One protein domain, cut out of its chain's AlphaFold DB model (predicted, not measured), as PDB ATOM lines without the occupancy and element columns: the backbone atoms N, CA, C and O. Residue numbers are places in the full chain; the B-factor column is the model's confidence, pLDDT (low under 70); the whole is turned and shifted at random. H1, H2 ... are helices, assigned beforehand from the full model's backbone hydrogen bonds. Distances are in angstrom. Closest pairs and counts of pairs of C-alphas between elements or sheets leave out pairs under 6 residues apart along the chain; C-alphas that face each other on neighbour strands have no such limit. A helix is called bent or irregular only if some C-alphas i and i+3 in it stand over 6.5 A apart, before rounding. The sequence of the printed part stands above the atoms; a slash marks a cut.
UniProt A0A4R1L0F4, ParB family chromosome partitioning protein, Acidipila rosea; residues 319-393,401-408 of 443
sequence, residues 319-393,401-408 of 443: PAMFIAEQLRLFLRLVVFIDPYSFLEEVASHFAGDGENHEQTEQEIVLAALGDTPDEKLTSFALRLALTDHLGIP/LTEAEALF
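Overview. This is residues 319 to 393 and 401 to 408 of the 443 residues of the protein "ParB family chromosome partitioning protein" of Acidipila rosea (UniProt A0A4R1L0F4). The longest helix, H4, runs through the middle of a flattish body, with H1 and H5 as a pair on one side of it and H2 and H3 as a pair on the other. The link from H2 to H3 loops out at the far end of the second pair. The 83 printed residues include five named helices, H1 to H5 in chain order, and no named strand; the class is all helix. The whole is compact, with a radius of gyration of the C-alphas of 13.5 A and spans of 39 by 30 by 18 A.

Along the chain. H1, residues 324 to 336, begins at C-alpha 324 (175.450, 169.251, 163.431) and is 18.9 A long. H2 is residues 342 to 350, 13.6 A, and H3 residues 361 to 371, 15.5 A. H4, residues 374 to 389, is 24.5 A long and irregular: C-alphas 375 and 378 are 7.4 A apart. H5, residues 401 to 408, 10.1 A, ends at C-alpha 408 (169.568, 169.708, 152.705).

Arrangement. H1, with residues 330 to 334 alone, touches H4 at a steep tilt of 46 degrees; the closest C-alphas, of Leu 333 and Ala 385, are 5.5 A apart. H1 touches H5 with residues 325 to 329 alone, at a shallow tilt of 26 degrees, opposite ways; the closest C-alphas are those of Gln 326 and Leu 407, 6.3 A. H2 touches H3 at 52 degrees, a steep tilt, closest at C-alphas 347 and 361, 5.2 A. H4 touches H2 with residues 383 to 388 alone, closest at C-alphas 342 and 388, 5.7 A. H3 and H4 are close but not clearly touching, with C-alphas 369 and 380 closest at 7.4 A. H1 and H3 are apart. Every O i to N i+4 pair is within hydrogen-bond range in H1 and H3, against 3 of 5 in H2, 8 of 12 in H4 and 3 of 4 in H5.

Size, cuts and confidence. The C-alphas of Ala 324 and Gly 354, the two farthest apart, are 40.4 A from each other. Residues 394 to 400 are not printed, and C-alphas 393 and 401 are 9.4 A apart across the cut. Of the links printed whole, none is long. Residues 352 to 358 have pLDDT under 70.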
ATOM      1  N   PRO A 319     165.189 172.206 156.711       91.38
ATOM      2  CA  PRO A 319     164.701 171.609 157.947       91.38
ATOM      3  C   PRO A 319     164.351 172.703 158.958       91.38
ATOM      4  O   PRO A 319     165.002 173.741 158.977       91.38
ATOM      5  N   ALA A 320     163.406 172.456 159.866       88.81
ATOM      6  CA  ALA A 320     163.057 173.420 160.919       88.81
ATOM      7  C   ALA A 320     164.245 173.774 161.841       88.81
ATOM      8  O   ALA A 320     164.307 174.868 162.389       88.81
ATOM      9  N   MET A 321     165.202 172.855 162.009       89.44
ATOM     10  CA  MET A 321     166.454 173.077 162.737       89.44
ATOM     11  C   MET A 321     167.601 172.326 162.059       89.44
ATOM     12  O   MET A 321     167.411 171.211 161.568       89.44
ATOM     13  N   PHE A 322     168.803 172.903 162.074       94.06
ATOM     14  CA  PHE A 322     169.991 172.241 161.536       94.06
ATOM     15  C   PHE A 322     170.513 171.144 162.467       94.06
ATOM     16  O   PHE A 322     170.692 171.354 163.668       94.06
ATOM     17  N   ILE A 323     170.852 169.990 161.888       93.25
ATOM     18  CA  ILE A 323     171.713 169.004 162.558       93.25
ATOM     19  C   ILE A 323     173.180 169.454 162.510       93.25
ATOM     20  O   ILE A 323     173.554 170.319 161.721       93.25
ATOM     21  N   ALA A 324     174.049 168.832 163.309       94.06
ATOM     22  CA  ALA A 324     175.450 169.251 163.431       94.06
ATOM     23  C   ALA A 324     176.226 169.280 162.096       94.06
ATOM     24  O   ALA A 324     177.112 170.109 161.922       94.06
ATOM     25  N   GLU A 325     175.929 168.384 161.153       93.69
ATOM     26  CA  GLU A 325     176.560 168.387 159.822       93.69
ATOM     27  C   GLU A 325     176.070 169.552 158.955       93.69
ATOM     28  O   GLU A 325     176.882 170.283 158.392       93.69
ATOM     29  N   GLN A 326     174.757 169.784 158.929       94.00
ATOM     30  CA  GLN A 326     174.135 170.910 158.232       94.00
ATOM     31  C   GLN A 326     174.611 172.256 158.786       94.00
ATOM     32  O   GLN A 326     174.942 173.151 158.018       94.00
ATOM     33  N   LEU A 327     174.719 172.381 160.113       94.12
ATOM     34  CA  LEU A 327     175.208 173.598 160.758       94.12
ATOM     35  C   LEU A 327     176.680 173.871 160.417       94.12
ATOM     36  O   LEU A 327     177.044 175.015 160.176       94.12
ATOM     37  N   ARG A 328     177.532 172.837 160.353       94.06
ATOM     38  CA  ARG A 328     178.934 173.005 159.928       94.06
ATOM     39  C   ARG A 328     179.037 173.496 158.489       94.06
ATOM     40  O   ARG A 328     179.846 174.381 158.227       94.06
ATOM     41  N   LEU A 329     178.226 172.948 157.580       93.19
ATOM     42  CA  LEU A 329     178.194 173.434 156.203       93.19
ATOM     43  C   LEU A 329     177.665 174.872 156.142       93.19
ATOM     44  O   LEU A 329     178.287 175.704 155.498       93.19
ATOM     45  N   PHE A 330     176.585 175.184 156.859       93.94
ATOM     46  CA  PHE A 330     176.043 176.540 156.932       93.94
ATOM     47  C   PHE A 330     177.087 177.559 157.402       93.94
ATOM     48  O   PHE A 330     177.294 178.576 156.752       93.94
ATOM     49  N   LEU A 331     177.814 177.260 158.480       93.25
ATOM     50  CA  LEU A 331     178.885 178.134 158.961       93.25
ATOM     51  C   LEU A 331     180.022 178.279 157.942       93.25
ATOM     52  O   LEU A 331     180.610 179.350 157.843       93.25
ATOM     53  N   ARG A 332     180.324 177.230 157.165       91.62
ATOM     54  CA  ARG A 332     181.295 177.315 156.065       91.62
ATOM     55  C   ARG A 332     180.793 178.239 154.957       91.62
ATOM     56  O   ARG A 332     181.574 179.060 154.504       91.62
ATOM     57  N   LEU A 333     179.522 178.136 154.566       90.88
ATOM     58  CA  LEU A 333     178.909 179.033 153.582       90.88
ATOM     59  C   LEU A 333     179.042 180.492 154.032       90.88
ATOM     60  O   LEU A 333     179.558 181.307 153.284       90.88
ATOM     61  N   VAL A 334     178.723 180.791 155.298       89.62
ATOM     62  CA  VAL A 334     178.855 182.143 155.873       89.62
ATOM     63  C   VAL A 334     180.284 182.701 155.794       89.62
ATOM     64  O   VAL A 334     180.455 183.900 155.612       89.62
ATOM     65  N   VAL A 335     181.314 181.855 155.899       87.62
ATOM     66  CA  VAL A 335     182.722 182.284 155.761       87.62
ATOM     67  C   VAL A 335     183.067 182.698 154.327       87.62
ATOM     68  O   VAL A 335     183.969 183.510 154.141       87.62
ATOM     69  N   PHE A 336     182.379 182.140 153.328       82.75
ATOM     70  CA  PHE A 336     182.624 182.412 151.910       82.75
ATOM     71  C   PHE A 336     181.686 183.458 151.302       82.75
ATOM     72  O   PHE A 336     181.842 183.743 150.121       82.75
ATOM     73  N   ILE A 337     180.762 184.033 152.078       83.50
ATOM     74  CA  ILE A 337     179.906 185.130 151.615       83.50
ATOM     75  C   ILE A 337     180.779 186.342 151.285       83.50
ATOM     76  O   ILE A 337     181.495 186.832 152.166       83.50
ATOM     77  N   ASP A 338     180.688 186.859 150.057       77.81
ATOM     78  CA  ASP A 338     181.237 188.175 149.727       77.81
ATOM     79  C   ASP A 338     180.455 189.265 150.482       77.81
ATOM     80  O   ASP A 338     179.288 189.504 150.167       77.81
ATOM     81  N   PRO A 339     181.060 189.965 151.463       71.06
ATOM     82  CA  PRO A 339     180.353 190.950 152.276       71.06
ATOM     83  C   PRO A 339     179.921 192.200 151.495       71.06
ATOM     84  O   PRO A 339     179.194 193.021 152.057       71.06
ATOM     85  N   TYR A 340     180.372 192.370 150.248       70.88
ATOM     86  CA  TYR A 340     180.101 193.555 149.440       70.88
ATOM     87  C   TYR A 340     178.994 193.368 148.395       70.88
ATOM     88  O   TYR A 340     178.409 194.375 148.009       70.88
ATOM     89  N   SER A 341     178.688 192.141 147.950       70.44
ATOM     90  CA  SER A 341     177.724 191.908 146.852       70.44
ATOM     91  C   SER A 341     176.583 190.944 147.172       70.44
ATOM     92  O   SER A 341     175.596 190.907 146.443       70.44
ATOM     93  N   PHE A 342     176.664 190.159 148.252       76.94
ATOM     94  CA  PHE A 342     175.682 189.090 148.488       76.94
ATOM     95  C   PHE A 342     174.248 189.582 148.748       76.94
ATOM     96  O   PHE A 342     173.294 188.823 148.570       76.94
ATOM     97  N   LEU A 343     174.081 190.828 149.208       81.81
ATOM     98  CA  LEU A 343     172.773 191.386 149.552       81.81
ATOM     99  C   LEU A 343     171.988 191.874 148.337       81.81
ATOM    100  O   LEU A 343     170.765 191.852 148.411       81.81
ATOM    101  N   GLU A 344     172.643 192.226 147.231       82.38
ATOM    102  CA  GLU A 344     171.983 192.738 146.024       82.38
ATOM    103  C   GLU A 344     171.001 191.699 145.462       82.38
ATOM    104  O   GLU A 344     169.794 191.937 145.350       82.38
ATOM    105  N   GLU A 345     171.489 190.482 145.204       79.69
ATOM    106  CA  GLU A 345     170.664 189.393 144.679       79.69
ATOM    107  C   GLU A 345     169.592 188.938 145.684       79.69
ATOM    108  O   GLU A 345     168.456 188.650 145.297       79.69
ATOM    109  N   VAL A 346     169.900 188.906 146.987       84.75
ATOM    110  CA  VAL A 346     168.915 188.535 148.016       84.75
ATOM    111  C   VAL A 346     167.820 189.596 148.139       84.75
ATOM    112  O   VAL A 346     166.642 189.242 148.192       84.75
ATOM    113  N   ALA A 347     168.182 190.879 148.160       85.62
ATOM    114  CA  ALA A 347     167.241 191.989 148.226       85.62
ATOM    115  C   ALA A 347     166.338 192.012 146.990       85.62
ATOM    116  O   ALA A 347     165.127 192.162 147.137       85.62
ATOM    117  N   SER A 348     166.890 191.751 145.797       83.31
ATOM    118  CA  SER A 348     166.119 191.678 144.548       83.31
ATOM    119  C   SER A 348     164.983 190.648 144.593       83.31
ATOM    120  O   SER A 348     163.932 190.856 143.997       83.31
ATOM    121  N   HIS A 349     165.153 189.556 145.347       84.44
ATOM    122  CA  HIS A 349     164.116 188.540 145.509       84.44
ATOM    123  C   HIS A 349     162.931 189.014 146.364       84.44
ATOM    124  O   HIS A 349     161.807 188.555 146.157       84.44
ATOM    125  N   PHE A 350     163.185 189.883 147.344       84.25
ATOM    126  CA  PHE A 350     162.176 190.381 148.285       84.25
ATOM    127  C   PHE A 350     161.641 191.766 147.923       84.25
ATOM    128  O   PHE A 350     160.602 192.172 148.444       84.25
ATOM    129  N   ALA A 351     162.319 192.488 147.032       79.06
ATOM    130  CA  ALA A 351     161.824 193.722 146.457       79.06
ATOM    131  C   ALA A 351     160.536 193.422 145.671       79.06
ATOM    132  O   ALA A 351     160.569 192.871 144.574       79.06
ATOM    133  N   GLY A 352     159.379 193.739 146.258       60.22
ATOM    134  CA  GLY A 352     158.105 193.669 145.549       60.22
ATOM    135  C   GLY A 352     158.102 194.651 144.379       60.22
ATOM    136  O   GLY A 352     158.715 195.714 144.465       60.22
ATOM    137  N   ASP A 353     157.371 194.323 143.312       54.94
ATOM    138  CA  ASP A 353     157.367 195.059 142.040       54.94
ATOM    139  C   ASP A 353     156.997 196.556 142.142       54.94
ATOM    140  O   ASP A 353     156.904 197.199 141.103       54.94
ATOM    141  N   GLY A 354     156.720 197.155 143.308       52.41
ATOM    142  CA  GLY A 354     156.233 198.539 143.370       52.41
ATOM    143  C   GLY A 354     156.390 199.381 144.637       52.41
ATOM    144  O   GLY A 354     155.841 200.475 144.604       52.41
ATOM    145  N   GLU A 355     157.076 198.972 145.714       47.56
ATOM    146  CA  GLU A 355     157.039 199.762 146.975       47.56
ATOM    147  C   GLU A 355     158.381 199.974 147.711       47.56
ATOM    148  O   GLU A 355     158.394 200.647 148.736       47.56
ATOM    149  N   ASN A 356     159.524 199.505 147.192       52.09
ATOM    150  CA  ASN A 356     160.793 199.522 147.951       52.09
ATOM    151  C   ASN A 356     161.892 200.457 147.396       52.09
ATOM    152  O   ASN A 356     163.050 200.315 147.771       52.09
ATOM    153  N   HIS A 357     161.571 201.429 146.531       53.88
ATOM    154  CA  HIS A 357     162.580 202.270 145.850       53.88
ATOM    155  C   HIS A 357     163.399 203.202 146.772       53.88
ATOM    156  O   HIS A 357     164.408 203.749 146.333       53.88
ATOM    157  N   GLU A 358     162.999 203.373 148.036       63.19
ATOM    158  CA  GLU A 358     163.717 204.187 149.035       63.19
ATOM    159  C   GLU A 358     164.469 203.353 150.089       63.19
ATOM    160  O   GLU A 358     165.152 203.920 150.939       63.19
ATOM    161  N   GLN A 359     164.350 202.022 150.050       72.88
ATOM    162  CA  GLN A 359     164.991 201.130 151.014       72.88
ATOM    163  C   GLN A 359     166.341 200.638 150.488       72.88
ATOM    164  O   GLN A 359     166.471 200.193 149.350       72.88
ATOM    165  N   THR A 360     167.358 200.678 151.342       84.69
ATOM    166  CA  THR A 360     168.637 200.005 151.097       84.69
ATOM    167  C   THR A 360     168.440 198.487 151.019       84.69
ATOM    168  O   THR A 360     167.523 197.935 151.628       84.69
ATOM    169  N   GLU A 361     169.338 197.773 150.334       83.75
ATOM    170  CA  GLU A 361     169.321 196.297 150.273       83.75
ATOM    171  C   GLU A 361     169.241 195.662 151.670       83.75
ATOM    172  O   GLU A 361     168.523 194.691 151.899       83.75
ATOM    173  N   GLN A 362     169.942 196.263 152.634       87.25
ATOM    174  CA  GLN A 362     169.942 195.855 154.035       87.25
ATOM    175  C   GLN A 362     168.560 196.016 154.675       87.25
ATOM    176  O   GLN A 362     168.108 195.112 155.370       87.25
ATOM    177  N   GLU A 363     167.878 197.136 154.435       87.44
ATOM    178  CA  GLU A 363     166.528 197.387 154.951       87.44
ATOM    179  C   GLU A 363     165.506 196.421 154.350       87.44
ATOM    180  O   GLU A 363     164.708 195.860 155.099       87.44
ATOM    181  N   ILE A 364     165.587 196.147 153.044       86.81
ATOM    182  CA  ILE A 364     164.713 195.179 152.361       86.81
ATOM    183  C   ILE A 364     164.889 193.783 152.969       86.81
ATOM    184  O   ILE A 364     163.915 193.118 153.323       86.81
ATOM    185  N   VAL A 365     166.137 193.332 153.127       89.12
ATOM    186  CA  VAL A 365     166.439 191.999 153.669       89.12
ATOM    187  C   VAL A 365     166.072 191.899 155.154       89.12
ATOM    188  O   VAL A 365     165.559 190.865 155.583       89.12
ATOM    189  N   LEU A 366     166.280 192.954 155.950       90.94
ATOM    190  CA  LEU A 366     165.887 192.978 157.364       90.94
ATOM    191  C   LEU A 366     164.365 193.013 157.549       90.94
ATOM    192  O   LEU A 366     163.858 192.333 158.442       90.94
ATOM    193  N   ALA A 367     163.638 193.750 156.706       90.00
ATOM    194  CA  ALA A 367     162.178 193.729 156.689       90.00
ATOM    195  C   ALA A 367     161.663 192.326 156.337       90.00
ATOM    196  O   ALA A 367     160.879 191.748 157.089       90.00
ATOM    197  N   ALA A 368     162.208 191.715 155.278       90.31
ATOM    198  CA  ALA A 368     161.870 190.348 154.888       90.31
ATOM    199  C   ALA A 368     162.173 189.320 155.994       90.31
ATOM    200  O   ALA A 368     161.403 188.379 156.190       90.31
ATOM    201  N   LEU A 369     163.266 189.496 156.747       93.06
ATOM    202  CA  LEU A 369     163.569 188.667 157.914       93.06
ATOM    203  C   LEU A 369     162.513 188.834 159.016       93.06
ATOM    204  O   LEU A 369     162.093 187.836 159.597       93.06
ATOM    205  N   GLY A 370     162.082 190.069 159.294       90.88
ATOM    206  CA  GLY A 370     161.043 190.369 160.285       90.88
ATOM    207  C   GLY A 370     159.681 189.757 159.947       90.88
ATOM    208  O   GLY A 370     158.978 189.303 160.849       90.88
ATOM    209  N   ASP A 371     159.349 189.683 158.657       91.44
ATOM    210  CA  ASP A 371     158.092 189.112 158.156       91.44
ATOM    211  C   ASP A 371     158.151 187.587 157.937       91.44
ATOM    212  O   ASP A 371     157.134 186.939 157.664       91.44
ATOM    213  N   THR A 372     159.336 186.975 158.043       92.62
ATOM    214  CA  THR A 372     159.511 185.535 157.833       92.62
ATOM    215  C   THR A 372     158.993 184.746 159.044       92.62
ATOM    216  O   THR A 372     159.472 184.954 160.157       92.62
ATOM    217  N   PRO A 373     158.067 183.782 158.866       91.94
ATOM    218  CA  PRO A 373     157.582 182.962 159.974       91.94
ATOM    219  C   PRO A 373     158.685 182.045 160.523       91.94
ATOM    220  O   PRO A 373     159.508 181.538 159.757       91.94
ATOM    221  N   ASP A 374     158.640 181.755 161.827       91.12
ATOM    222  CA  ASP A 374     159.665 180.985 162.556       91.12
ATOM    223  C   ASP A 374     160.071 179.671 161.865       91.12
ATOM    224  O   ASP A 374     161.249 179.325 161.787       91.12
ATOM    225  N   GLU A 375     159.099 178.950 161.302       89.12
ATOM    226  CA  GLU A 375     159.311 177.674 160.605       89.12
ATOM    227  C   GLU A 375     160.115 177.794 159.296       89.12
ATOM    228  O   GLU A 375     160.637 176.794 158.802       89.12
ATOM    229  N   LYS A 376     160.242 179.007 158.740       91.62
ATOM    230  CA  LYS A 376     160.987 179.309 157.507       91.62
ATOM    231  C   LYS A 376     162.317 180.019 157.758       91.62
ATOM    232  O   LYS A 376     163.049 180.253 156.797       91.62
ATOM    233  N   LEU A 377     162.682 180.316 159.007       93.06
ATOM    234  CA  LEU A 377     163.928 181.028 159.327       93.06
ATOM    235  C   LEU A 377     165.181 180.289 158.841       93.06
ATOM    236  O   LEU A 377     166.135 180.914 158.386       93.06
ATOM    237  N   THR A 378     165.184 178.957 158.873       93.00
ATOM    238  CA  THR A 378     166.290 178.154 158.328       93.00
ATOM    239  C   THR A 378     166.365 178.218 156.803       93.00
ATOM    240  O   THR A 378     167.465 178.239 156.254       93.00
ATOM    241  N   SER A 379     165.222 178.293 156.115       93.06
ATOM    242  CA  SER A 379     165.154 178.525 154.667       93.06
ATOM    243  C   SER A 379     165.693 179.914 154.319       93.06
ATOM    244  O   SER A 379     166.536 180.050 153.437       93.06
ATOM    245  N   PHE A 380     165.300 180.938 155.082       93.50
ATOM    246  CA  PHE A 380     165.812 182.299 154.931       93.50
ATOM    247  C   PHE A 380     167.330 182.374 155.157       93.50
ATOM    248  O   PHE A 380     168.053 182.954 154.349       93.50
ATOM    249  N   ALA A 381     167.837 181.715 156.203       93.06
ATOM    250  CA  ALA A 381     169.270 181.626 156.469       93.06
ATOM    251  C   ALA A 381     170.026 180.949 155.312       93.06
ATOM    252  O   ALA A 381     171.063 181.445 154.876       93.06
ATOM    253  N   LEU A 382     169.498 179.843 154.775       93.81
ATOM    254  CA  LEU A 382     170.091 179.172 153.616       93.81
ATOM    255  C   LEU A 382     170.089 180.057 152.369       93.81
ATOM    256  O   LEU A 382     171.081 180.050 151.649       93.81
ATOM    257  N   ARG A 383     169.028 180.841 152.132       93.06
ATOM    258  CA  ARG A 383     168.978 181.818 151.035       93.06
ATOM    259  C   ARG A 383     170.117 182.828 151.165       93.06
ATOM    260  O   ARG A 383     170.892 182.948 150.230       93.06
ATOM    261  N   LEU A 384     170.284 183.452 152.334       91.06
ATOM    262  CA  LEU A 384     171.385 184.396 152.577       91.06
ATOM    263  C   LEU A 384     172.764 183.802 152.268       91.06
ATOM    264  O   LEU A 384     173.609 184.478 151.697       91.06
ATOM    265  N   ALA A 385     172.990 182.546 152.657       91.12
ATOM    266  CA  ALA A 385     174.306 181.926 152.566       91.12
ATOM    267  C   ALA A 385     174.596 181.234 151.223       91.12
ATOM    268  O   ALA A 385     175.755 180.962 150.932       91.12
ATOM    269  N   LEU A 386     173.576 180.895 150.425       91.38
ATOM    270  CA  LEU A 386     173.743 180.149 149.169       91.38
ATOM    271  C   LEU A 386     173.609 181.003 147.908       91.38
ATOM    272  O   LEU A 386     174.028 180.529 146.852       91.38
ATOM    273  N   THR A 387     173.051 182.214 147.992       88.25
ATOM    274  CA  THR A 387     172.892 183.105 146.830       88.25
ATOM    275  C   THR A 387     174.226 183.348 146.116       88.25
ATOM    276  O   THR A 387     174.333 183.105 144.919       88.25
ATOM    277  N   ASP A 388     175.293 183.635 146.864       84.06
ATOM    278  CA  ASP A 388     176.640 183.866 146.312       84.06
ATOM    279  C   ASP A 388     177.282 182.603 145.684       84.06
ATOM    280  O   ASP A 388     178.302 182.639 144.997       84.06
ATOM    281  N   HIS A 389     176.657 181.437 145.872       86.25
ATOM    282  CA  HIS A 389     177.091 180.159 145.311       86.25
ATOM    283  C   HIS A 389     176.227 179.685 144.134       86.25
ATOM    284  O   HIS A 389     176.377 178.547 143.676       86.25
ATOM    285  N   LEU A 390     175.344 180.537 143.602       85.62
ATOM    286  CA  LEU A 390     174.561 180.254 142.393       85.62
ATOM    287  C   LEU A 390     175.420 180.229 141.121       85.62
ATOM    288  O   LEU A 390     175.122 179.469 140.192       85.62
ATOM    289  N   GLY A 391     176.523 180.981 141.110       84.50
ATOM    290  CA  GLY A 391     177.485 181.026 140.011       84.50
ATOM    291  C   GLY A 391     178.099 179.662 139.666       84.50
ATOM    292  O   GLY A 391     178.123 178.734 140.476       84.50
ATOM    293  N   ILE A 392     178.599 179.528 138.434       83.81
ATOM    294  CA  ILE A 392     179.334 178.331 138.003       83.81
ATOM    295  C   ILE A 392     180.717 178.362 138.679       83.81
ATOM    296  O   ILE A 392     181.476 179.298 138.408       83.81
ATOM    297  N   PRO A 393     181.061 177.377 139.531       83.12
ATOM    298  CA  PRO A 393     182.353 177.353 140.204       83.12
ATOM    299  C   PRO A 393     183.479 177.179 139.185       83.12
ATOM    300  O   PRO A 393     183.317 176.515 138.156       83.12
ATOM    301  N   LEU A 401     177.263 174.656 146.621       91.69
ATOM    302  CA  LEU A 401     175.846 174.436 146.311       91.69
ATOM    303  C   LEU A 401     175.540 172.943 146.122       91.69
ATOM    304  O   LEU A 401     174.535 172.445 146.632       91.69
ATOM    305  N   THR A 402     176.424 172.213 145.437       91.19
ATOM    306  CA  THR A 402     176.302 170.755 145.279       91.19
ATOM    307  C   THR A 402     176.511 170.031 146.616       91.19
ATOM    308  O   THR A 402     175.782 169.087 146.929       91.19
ATOM    309  N   GLU A 403     177.451 170.489 147.455       90.88
ATOM    310  CA  GLU A 403     177.596 169.986 148.832       90.88
ATOM    311  C   GLU A 403     176.318 170.230 149.664       90.88
ATOM    312  O   GLU A 403     175.858 169.337 150.383       90.88
ATOM    313  N   ALA A 404     175.699 171.409 149.528       92.19
ATOM    314  CA  ALA A 404     174.445 171.752 150.194       92.19
ATOM    315  C   ALA A 404     173.268 170.896 149.712       92.19
ATOM    316  O   ALA A 404     172.473 170.434 150.536       92.19
ATOM    317  N   GLU A 405     173.175 170.599 148.413       93.50
ATOM    318  CA  GLU A 405     172.147 169.701 147.875       93.50
ATOM    319  C   GLU A 405     172.177 168.340 148.582       93.50
ATOM    320  O   GLU A 405     171.130 167.830 148.984       93.50
ATOM    321  N   ALA A 406     173.365 167.767 148.787       91.75
ATOM    322  CA  ALA A 406     173.509 166.454 149.407       91.75
ATOM    323  C   ALA A 406     172.992 166.403 150.858       91.75
ATOM    324  O   ALA A 406     172.477 165.366 151.281       91.75
ATOM    325  N   LEU A 407     173.103 167.505 151.609       90.69
ATOM    326  CA  LEU A 407     172.751 167.567 153.034       90.69
ATOM    327  C   LEU A 407     171.346 168.113 153.313       90.69
ATOM    328  O   LEU A 407     170.708 167.688 154.281       90.69
ATOM    329  N   PHE A 408     170.862 169.050 152.499       89.94
ATOM    330  CA  PHE A 408     169.568 169.708 152.705       89.94
ATOM    331  C   PHE A 408     168.471 169.148 151.800       89.94
ATOM    332  O   PHE A 408     167.303 169.116 152.181       89.94
TER     333      PHE A 408